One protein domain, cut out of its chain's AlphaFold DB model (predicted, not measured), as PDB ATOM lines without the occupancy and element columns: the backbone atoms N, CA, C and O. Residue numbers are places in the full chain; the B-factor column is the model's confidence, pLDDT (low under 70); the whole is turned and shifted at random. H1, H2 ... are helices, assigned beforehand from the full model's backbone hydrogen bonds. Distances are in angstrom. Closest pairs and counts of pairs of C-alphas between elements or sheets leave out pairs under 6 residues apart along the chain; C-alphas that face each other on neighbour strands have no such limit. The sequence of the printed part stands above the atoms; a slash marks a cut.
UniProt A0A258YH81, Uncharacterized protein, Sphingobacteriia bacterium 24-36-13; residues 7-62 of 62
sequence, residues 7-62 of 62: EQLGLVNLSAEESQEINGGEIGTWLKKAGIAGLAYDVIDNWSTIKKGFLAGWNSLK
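AT A GLANCE: This is residues 7 to 62 of the 62 residues of an uncharacterized protein of Sphingobacteriia bacterium 24-36-13 (UniProt A0A258YH81). The printed part is an open, wide U with no packed core: the stretch of residues 7 to 15 is one side, H1 and the longer H2 follow each other along the bottom in a step, and H3 turns off H2 at a corner as the other side. It has 56 residues with three named helices, H1, H2 and H3 in chain order, and no named strand; the class is all helix. It is extended, with a radius of gyration of the C-alphas of 20.1 A, and only just flat, spanning 52 by 34 by 13 A.

IN THESE COORDINATES: H1 is residues 16 to 23, starting at C-alpha 16 (-12.247, 50.430, 4.048). H2, residues 29 to 45, is 24.4 A long. H3, residues 47 to 60, is 19.8 A long and ends at C-alpha 60 (-59.094, 40.849, 3.490).

HOW THE PARTS SIT: H1 is apart from H2 and from H3. H2 and H3 are close but not clearly touching; their closest C-alphas, Val 43 and Ile 50, are 7.8 A apart. They run the same way at a steep tilt of 66 degrees. In H1, H2 and H3 every O i to N i+4 pair is within hydrogen-bond range.

THE WHOLE: The C-alphas farthest apart, of Gln 8 and Ser 48, are 52.7 A apart. The printed part has no cut, and both links are tight. Residue 62 is under pLDDT 70.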
ATOM      1  N   GLU A   7     -15.758  64.259  14.005       77.31
ATOM      2  CA  GLU A   7     -15.177  64.492  15.330       77.31
ATOM      3  C   GLU A   7     -16.113  65.307  16.234       77.31
ATOM      4  O   GLU A   7     -16.275  64.986  17.408       77.31
ATOM      5  N   GLN A   8     -16.799  66.319  15.686       82.50
ATOM      6  CA  GLN A   8     -17.779  67.126  16.429       82.50
ATOM      7  C   GLN A   8     -19.033  66.336  16.818       82.50
ATOM      8  O   GLN A   8     -19.764  66.749  17.716       82.50
ATOM      9  N   LEU A   9     -19.285  65.213  16.145       85.69
ATOM     10  CA  LEU A   9     -20.394  64.302  16.415       85.69
ATOM     11  C   LEU A   9     -19.960  63.085  17.250       85.69
ATOM     12  O   LEU A   9     -20.786  62.212  17.505       85.69
ATOM     13  N   GLY A  10     -18.691  63.011  17.675       85.12
ATOM     14  CA  GLY A  10     -18.147  61.852  18.392       85.12
ATOM     15  C   GLY A  10     -18.070  60.584  17.536       85.12
ATOM     16  O   GLY A  10     -18.086  59.479  18.073       85.12
ATOM     17  N   LEU A  11     -18.025  60.735  16.211       85.19
ATOM     18  CA  LEU A  11     -18.002  59.639  15.248       85.19
ATOM     19  C   LEU A  11     -16.576  59.396  14.746       85.19
ATOM     20  O   LEU A  11     -15.802  60.333  14.548       85.19
ATOM     21  N   VAL A  12     -16.257  58.129  14.497       84.12
ATOM     22  CA  VAL A  12     -15.000  57.696  13.877       84.12
ATOM     23  C   VAL A  12     -15.240  57.325  12.416       84.12
ATOM     24  O   VAL A  12     -16.328  56.881  12.051       84.12
ATOM     25  N   ASN A  13     -14.230  57.531  11.567       81.69
ATOM     26  CA  ASN A  13     -14.291  57.048  10.190       81.69
ATOM     27  C   ASN A  13     -14.226  55.520  10.186       81.69
ATOM     28  O   ASN A  13     -13.401  54.939  10.889       81.69
ATOM     29  N   LEU A  14     -15.071  54.904   9.365       85.06
ATOM     30  CA  LEU A  14     -15.029  53.469   9.106       85.06
ATOM     31  C   LEU A  14     -13.752  53.103   8.347       85.06
ATOM     32  O   LEU A  14     -13.284  53.877   7.498       85.06
ATOM     33  N   SER A  15     -13.223  51.909   8.610       85.75
ATOM     34  CA  SER A  15     -12.194  51.313   7.762       85.75
ATOM     35  C   SER A  15     -12.742  51.039   6.354       85.75
ATOM     36  O   SER A  15     -13.954  51.047   6.106       85.75
ATOM     37  N   ALA A  16     -11.841  50.808   5.397       82.81
ATOM     38  CA  ALA A  16     -12.247  50.430   4.048       82.81
ATOM     39  C   ALA A  16     -13.031  49.105   4.050       82.81
ATOM     40  O   ALA A  16     -14.017  48.993   3.321       82.81
ATOM     41  N   GLU A  17     -12.638  48.144   4.894       82.88
ATOM     42  CA  GLU A  17     -13.350  46.874   5.063       82.88
ATOM     43  C   GLU A  17     -14.740  47.079   5.678       82.88
ATOM     44  O   GLU A  17     -15.729  46.626   5.106       82.88
ATOM     45  N   GLU A  18     -14.841  47.827   6.783       81.88
ATOM     46  CA  GLU A  18     -16.119  48.092   7.463       81.88
ATOM     47  C   GLU A  18     -17.104  48.828   6.544       81.88
ATOM     48  O   GLU A  18     -18.297  48.523   6.487       81.88
ATOM     49  N   SER A  19     -16.594  49.784   5.766       83.75
ATOM     50  CA  SER A  19     -17.385  50.490   4.762       83.75
ATOM     51  C   SER A  19     -17.855  49.553   3.648       83.75
ATOM     52  O   SER A  19     -19.001  49.654   3.206       83.75
ATOM     53  N   GLN A  20     -17.013  48.625   3.185       80.88
ATOM     54  CA  GLN A  20     -17.407  47.653   2.166       80.88
ATOM     55  C   GLN A  20     -18.445  46.657   2.682       80.88
ATOM     56  O   GLN A  20     -19.406  46.394   1.961       80.88
ATOM     57  N   GLU A  21     -18.309  46.143   3.903       80.06
ATOM     58  CA  GLU A  21     -19.296  45.231   4.494       80.06
ATOM     59  C   GLU A  21     -20.667  45.901   4.644       80.06
ATOM     60  O   GLU A  21     -21.680  45.330   4.237       80.06
ATOM     61  N   ILE A  22     -20.703  47.146   5.136       80.75
ATOM     62  CA  ILE A  22     -21.951  47.908   5.293       80.75
ATOM     63  C   ILE A  22     -22.572  48.250   3.934       80.75
ATOM     64  O   ILE A  22     -23.789  48.159   3.763       80.75
ATOM     65  N   ASN A  23     -21.754  48.639   2.953       79.69
ATOM     66  CA  ASN A  23     -22.237  49.066   1.638       79.69
ATOM     67  C   ASN A  23     -22.411  47.904   0.636       79.69
ATOM     68  O   ASN A  23     -22.778  48.142  -0.518       79.69
ATOM     69  N   GLY A  24     -22.179  46.655   1.062       72.56
ATOM     70  CA  GLY A  24     -22.374  45.446   0.253       72.56
ATOM     71  C   GLY A  24     -21.296  45.194  -0.811       72.56
ATOM     72  O   GLY A  24     -21.531  44.439  -1.757       72.56
ATOM     73  N   GLY A  25     -20.130  45.822  -0.669       71.62
ATOM     74  CA  GLY A  25     -19.001  45.708  -1.585       71.62
ATOM     75  C   GLY A  25     -19.251  46.314  -2.972       71.62
ATOM     76  O   GLY A  25     -20.368  46.649  -3.384       71.62
ATOM     77  N   GLU A  26     -18.175  46.458  -3.741       70.19
ATOM     78  CA  GLU A  26     -18.244  46.967  -5.109       70.19
ATOM     79  C   GLU A  26     -18.539  45.819  -6.090       70.19
ATOM     80  O   GLU A  26     -17.696  45.384  -6.870       70.19
ATOM     81  N   ILE A  27     -19.759  45.272  -6.041       74.69
ATOM     82  CA  ILE A  27     -20.192  44.319  -7.071       74.69
ATOM     83  C   ILE A  27     -20.285  45.047  -8.420       74.69
ATOM     84  O   ILE A  27     -20.897  46.118  -8.530       74.69
ATOM     85  N   GLY A  28     -19.657  44.468  -9.448       81.69
ATOM     86  CA  GLY A  28     -19.522  45.089 -10.764       81.69
ATOM     87  C   GLY A  28     -20.862  45.579 -11.314       81.69
ATOM     88  O   GLY A  28     -21.885  44.899 -11.207       81.69
ATOM     89  N   THR A  29     -20.873  46.764 -11.929       81.56
ATOM     90  CA  THR A  29     -22.099  47.410 -12.434       81.56
ATOM     91  C   THR A  29     -22.912  46.500 -13.360       81.56
ATOM     92  O   THR A  29     -24.141  46.559 -13.362       81.56
ATOM     93  N   TRP A  30     -22.243  45.637 -14.127       81.31
ATOM     94  CA  TRP A  30     -22.888  44.661 -15.005       81.31
ATOM     95  C   TRP A  30     -23.661  43.588 -14.223       81.31
ATOM     96  O   TRP A  30     -24.768  43.238 -14.622       81.31
ATOM     97  N   LEU A  31     -23.136  43.131 -13.080       86.88
ATOM     98  CA  LEU A  31     -23.777  42.130 -12.231       86.88
ATOM     99  C   LEU A  31     -24.990  42.722 -11.507       86.88
ATOM    100  O   LEU A  31     -26.045  42.094 -11.487       86.88
ATOM    101  N   LYS A  32     -24.892  43.967 -11.005       85.31
ATOM    102  CA  LYS A  32     -26.057  44.698 -10.463       85.31
ATOM    103  C   LYS A  32     -27.171  44.812 -11.505       85.31
ATOM    104  O   LYS A  32     -28.330  44.546 -11.204       85.31
ATOM    105  N   LYS A  33     -26.822  45.179 -12.745       87.94
ATOM    106  CA  LYS A  33     -27.786  45.291 -13.851       87.94
ATOM    107  C   LYS A  33     -28.410  43.944 -14.216       87.94
ATOM    108  O   LYS A  33     -29.621  43.888 -14.388       87.94
ATOM    109  N   ALA A  34     -27.612  42.881 -14.302       89.81
ATOM    110  CA  ALA A  34     -28.108  41.533 -14.574       89.81
ATOM    111  C   ALA A  34     -29.053  41.044 -13.465       89.81
ATOM    112  O   ALA A  34     -30.125  40.531 -13.768       89.81
ATOM    113  N   GLY A  35     -28.704  41.281 -12.196       90.25
ATOM    114  CA  GLY A  35     -29.565  40.963 -11.056       90.25
ATOM    115  C   GLY A  35     -30.905  41.700 -11.108       90.25
ATOM    116  O   GLY A  35     -31.951  41.074 -10.982       90.25
ATOM    117  N   ILE A  36     -30.895  43.011 -11.377       91.50
ATOM    118  CA  ILE A  36     -32.132  43.798 -11.530       91.50
ATOM    119  C   ILE A  36     -32.961  43.305 -12.721       91.50
ATOM    120  O   ILE A  36     -34.179  43.204 -12.608       91.50
ATOM    121  N   ALA A  37     -32.328  42.986 -13.852       92.19
ATOM    122  CA  ALA A  37     -33.028  42.478 -15.029       92.19
ATOM    123  C   ALA A  37     -33.679  41.110 -14.772       92.19
ATOM    124  O   ALA A  37     -34.822  40.910 -15.171       92.19
ATOM    125  N   GLY A  38     -32.990  40.205 -14.069       92.50
ATOM    126  CA  GLY A  38     -33.550  38.917 -13.650       92.50
ATOM    127  C   GLY A  38     -34.753  39.093 -12.725       92.50
ATOM    128  O   GLY A  38     -35.819  38.555 -12.996       92.50
ATOM    129  N   LEU A  39     -34.629  39.949 -11.705       92.81
ATOM    130  CA  LEU A  39     -35.750  40.272 -10.815       92.81
ATOM    131  C   LEU A  39     -36.932  40.895 -11.569       92.81
ATOM    132  O   LEU A  39     -38.081  40.551 -11.311       92.81
ATOM    133  N   ALA A  40     -36.669  41.804 -12.510       93.06
ATOM    134  CA  ALA A  40     -37.715  42.409 -13.327       93.06
ATOM    135  C   ALA A  40     -38.419  41.367 -14.207       93.06
ATOM    136  O   ALA A  40     -39.644  41.397 -14.314       93.06
ATOM    137  N   TYR A  41     -37.664  40.440 -14.801       94.62
ATOM    138  CA  TYR A  41     -38.220  39.334 -15.575       94.62
ATOM    139  C   TYR A  41     -39.122  38.447 -14.713       94.62
ATOM    140  O   TYR A  41     -40.278  38.232 -15.075       94.62
ATOM    141  N   ASP A  42     -38.649  38.026 -13.539       92.31
ATOM    142  CA  ASP A  42     -39.427  37.192 -12.617       92.31
ATOM    143  C   ASP A  42     -40.713  37.893 -12.163       92.31
ATOM    144  O   ASP A  42     -41.774  37.270 -12.097       92.31
ATOM    145  N   VAL A  43     -40.651  39.201 -11.892       92.19
ATOM    146  CA  VAL A  43     -41.832  40.007 -11.544       92.19
ATOM    147  C   VAL A  43     -42.825  40.079 -12.701       92.19
ATOM    148  O   VAL A  43     -44.029  39.999 -12.457       92.19
ATOM    149  N   ILE A  44     -42.353  40.231 -13.941       94.06
ATOM    150  CA  ILE A  44     -43.216  40.270 -15.130       94.06
ATOM    151  C   ILE A  44     -43.893  38.912 -15.336       94.06
ATOM    152  O   ILE A  44     -45.117  38.866 -15.480       94.06
ATOM    153  N   ASP A  45     -43.126  37.824 -15.295       95.44
ATOM    154  CA  ASP A  45     -43.633  36.462 -15.498       95.44
ATOM    155  C   ASP A  45     -44.666  36.082 -14.423       95.44
ATOM    156  O   ASP A  45     -45.733  35.532 -14.702       95.44
ATOM    157  N   ASN A  46     -44.422  36.510 -13.182       95.19
ATOM    158  CA  ASN A  46     -45.293  36.224 -12.044       95.19
ATOM    159  C   ASN A  46     -46.303  37.338 -11.736       95.19
ATOM    160  O   ASN A  46     -47.008  37.269 -10.722       95.19
ATOM    161  N   TRP A  47     -46.438  38.349 -12.601       93.31
ATOM    162  CA  TRP A  47     -47.258  39.535 -12.333       93.31
ATOM    163  C   TRP A  47     -48.716  39.192 -12.010       93.31
ATOM    164  O   TRP A  47     -49.325  39.778 -11.112       93.31
ATOM    165  N   SER A  48     -49.275  38.194 -12.700       92.25
ATOM    166  CA  SER A  48     -50.634  37.697 -12.450       92.25
ATOM    167  C   SER A  48     -50.799  37.176 -11.017       92.25
ATOM    168  O   SER A  48     -51.768  37.517 -10.336       92.25
ATOM    169  N   THR A  49     -49.832  36.397 -10.532       93.00
ATOM    170  CA  THR A  49     -49.820  35.843  -9.172       93.00
ATOM    171  C   THR A  49     -49.634  36.940  -8.130       93.00
ATOM    172  O   THR A  49     -50.398  36.995  -7.164       93.00
ATOM    173  N   ILE A  50     -48.698  37.866  -8.361       91.56
ATOM    174  CA  ILE A  50     -48.463  39.029  -7.493       91.56
ATOM    175  C   ILE A  50     -49.746  39.854  -7.356       91.56
ATOM    176  O   ILE A  50     -50.183  40.156  -6.245       91.56
ATOM    177  N   LYS A  51     -50.404  40.161  -8.479       92.81
ATOM    178  CA  LYS A  51     -51.649  40.934  -8.492       92.81
ATOM    179  C   LYS A  51     -52.776  40.214  -7.752       92.81
ATOM    180  O   LYS A  51     -53.513  40.856  -7.006       92.81
ATOM    181  N   LYS A  52     -52.908  38.896  -7.928       94.38
ATOM    182  CA  LYS A  52     -53.893  38.087  -7.190       94.38
ATOM    183  C   LYS A  52     -53.636  38.127  -5.685       94.38
ATOM    184  O   LYS A  52     -54.571  38.393  -4.937       94.38
ATOM    185  N   GLY A  53     -52.393  37.913  -5.253       92.19
ATOM    186  CA  GLY A  53     -52.016  37.971  -3.838       92.19
ATOM    187  C   GLY A  53     -52.259  39.350  -3.225       92.19
ATOM    188  O   GLY A  53     -52.864  39.456  -2.161       92.19
ATOM    189  N   PHE A  54     -51.875  40.411  -3.939       92.88
ATOM    190  CA  PHE A  54     -52.106  41.788  -3.506       92.88
ATOM    191  C   PHE A  54     -53.599  42.101  -3.338       92.88
ATOM    192  O   PHE A  54     -54.011  42.609  -2.298       92.88
ATOM    193  N   LEU A  55     -54.425  41.763  -4.335       94.00
ATOM    194  CA  LEU A  55     -55.873  41.985  -4.269       94.00
ATOM    195  C   LEU A  55     -56.532  41.164  -3.158       94.00
ATOM    196  O   LEU A  55     -57.430  41.670  -2.488       94.00
ATOM    197  N   ALA A  56     -56.094  39.921  -2.944       92.25
ATOM    198  CA  ALA A  56     -56.585  39.090  -1.849       92.25
ATOM    199  C   ALA A  56     -56.270  39.722  -0.483       92.25
ATOM    200  O   ALA A  56     -57.164  39.839   0.351       92.25
ATOM    201  N   GLY A  57     -55.037  40.202  -0.289       92.19
ATOM    202  CA  GLY A  57     -54.643  40.922   0.922       92.19
ATOM    203  C   GLY A  57     -55.462  42.198   1.130       92.19
ATOM    204  O   GLY A  57     -56.045  42.386   2.195       92.19
ATOM    205  N   TRP A  58     -55.588  43.035   0.100       90.44
ATOM    206  CA  TRP A  58     -56.374  44.271   0.168       90.44
ATOM    207  C   TRP A  58     -57.846  44.024   0.518       90.44
ATOM    208  O   TRP A  58     -58.409  44.708   1.367       90.44
ATOM    209  N   ASN A  59     -58.466  43.018  -0.100       89.50
ATOM    210  CA  ASN A  59     -59.860  42.674   0.169       89.50
ATOM    211  C   ASN A  59     -60.056  42.016   1.542       89.50
ATOM    212  O   ASN A  59     -61.151  42.101   2.075       89.50
ATOM    213  N   SER A  60     -59.028  41.385   2.120       86.75
ATOM    214  CA  SER A  60     -59.094  40.849   3.490       86.75
ATOM    215  C   SER A  60     -59.069  41.930   4.577       86.75
ATOM    216  O   SER A  60     -59.414  41.656   5.722       86.75
ATOM    217  N   LEU A  61     -58.668  43.154   4.222       82.94
ATOM    218  CA  LEU A  61     -58.658  44.319   5.110       82.94
ATOM    219  C   LEU A  61     -59.963  45.135   5.049       82.94
ATOM    220  O   LEU A  61     -60.077  46.132   5.763       82.94
ATOM    221  N   LYS A  62     -60.911  44.756   4.183       62.69
ATOM    222  CA  LYS A  62     -62.204  45.423   3.985       62.69
ATOM    223  C   LYS A  62     -63.330  44.621   4.625       62.69
ATOM    224  O   LYS A  62     -64.228  45.271   5.199       62.69
TER     225      LYS A  62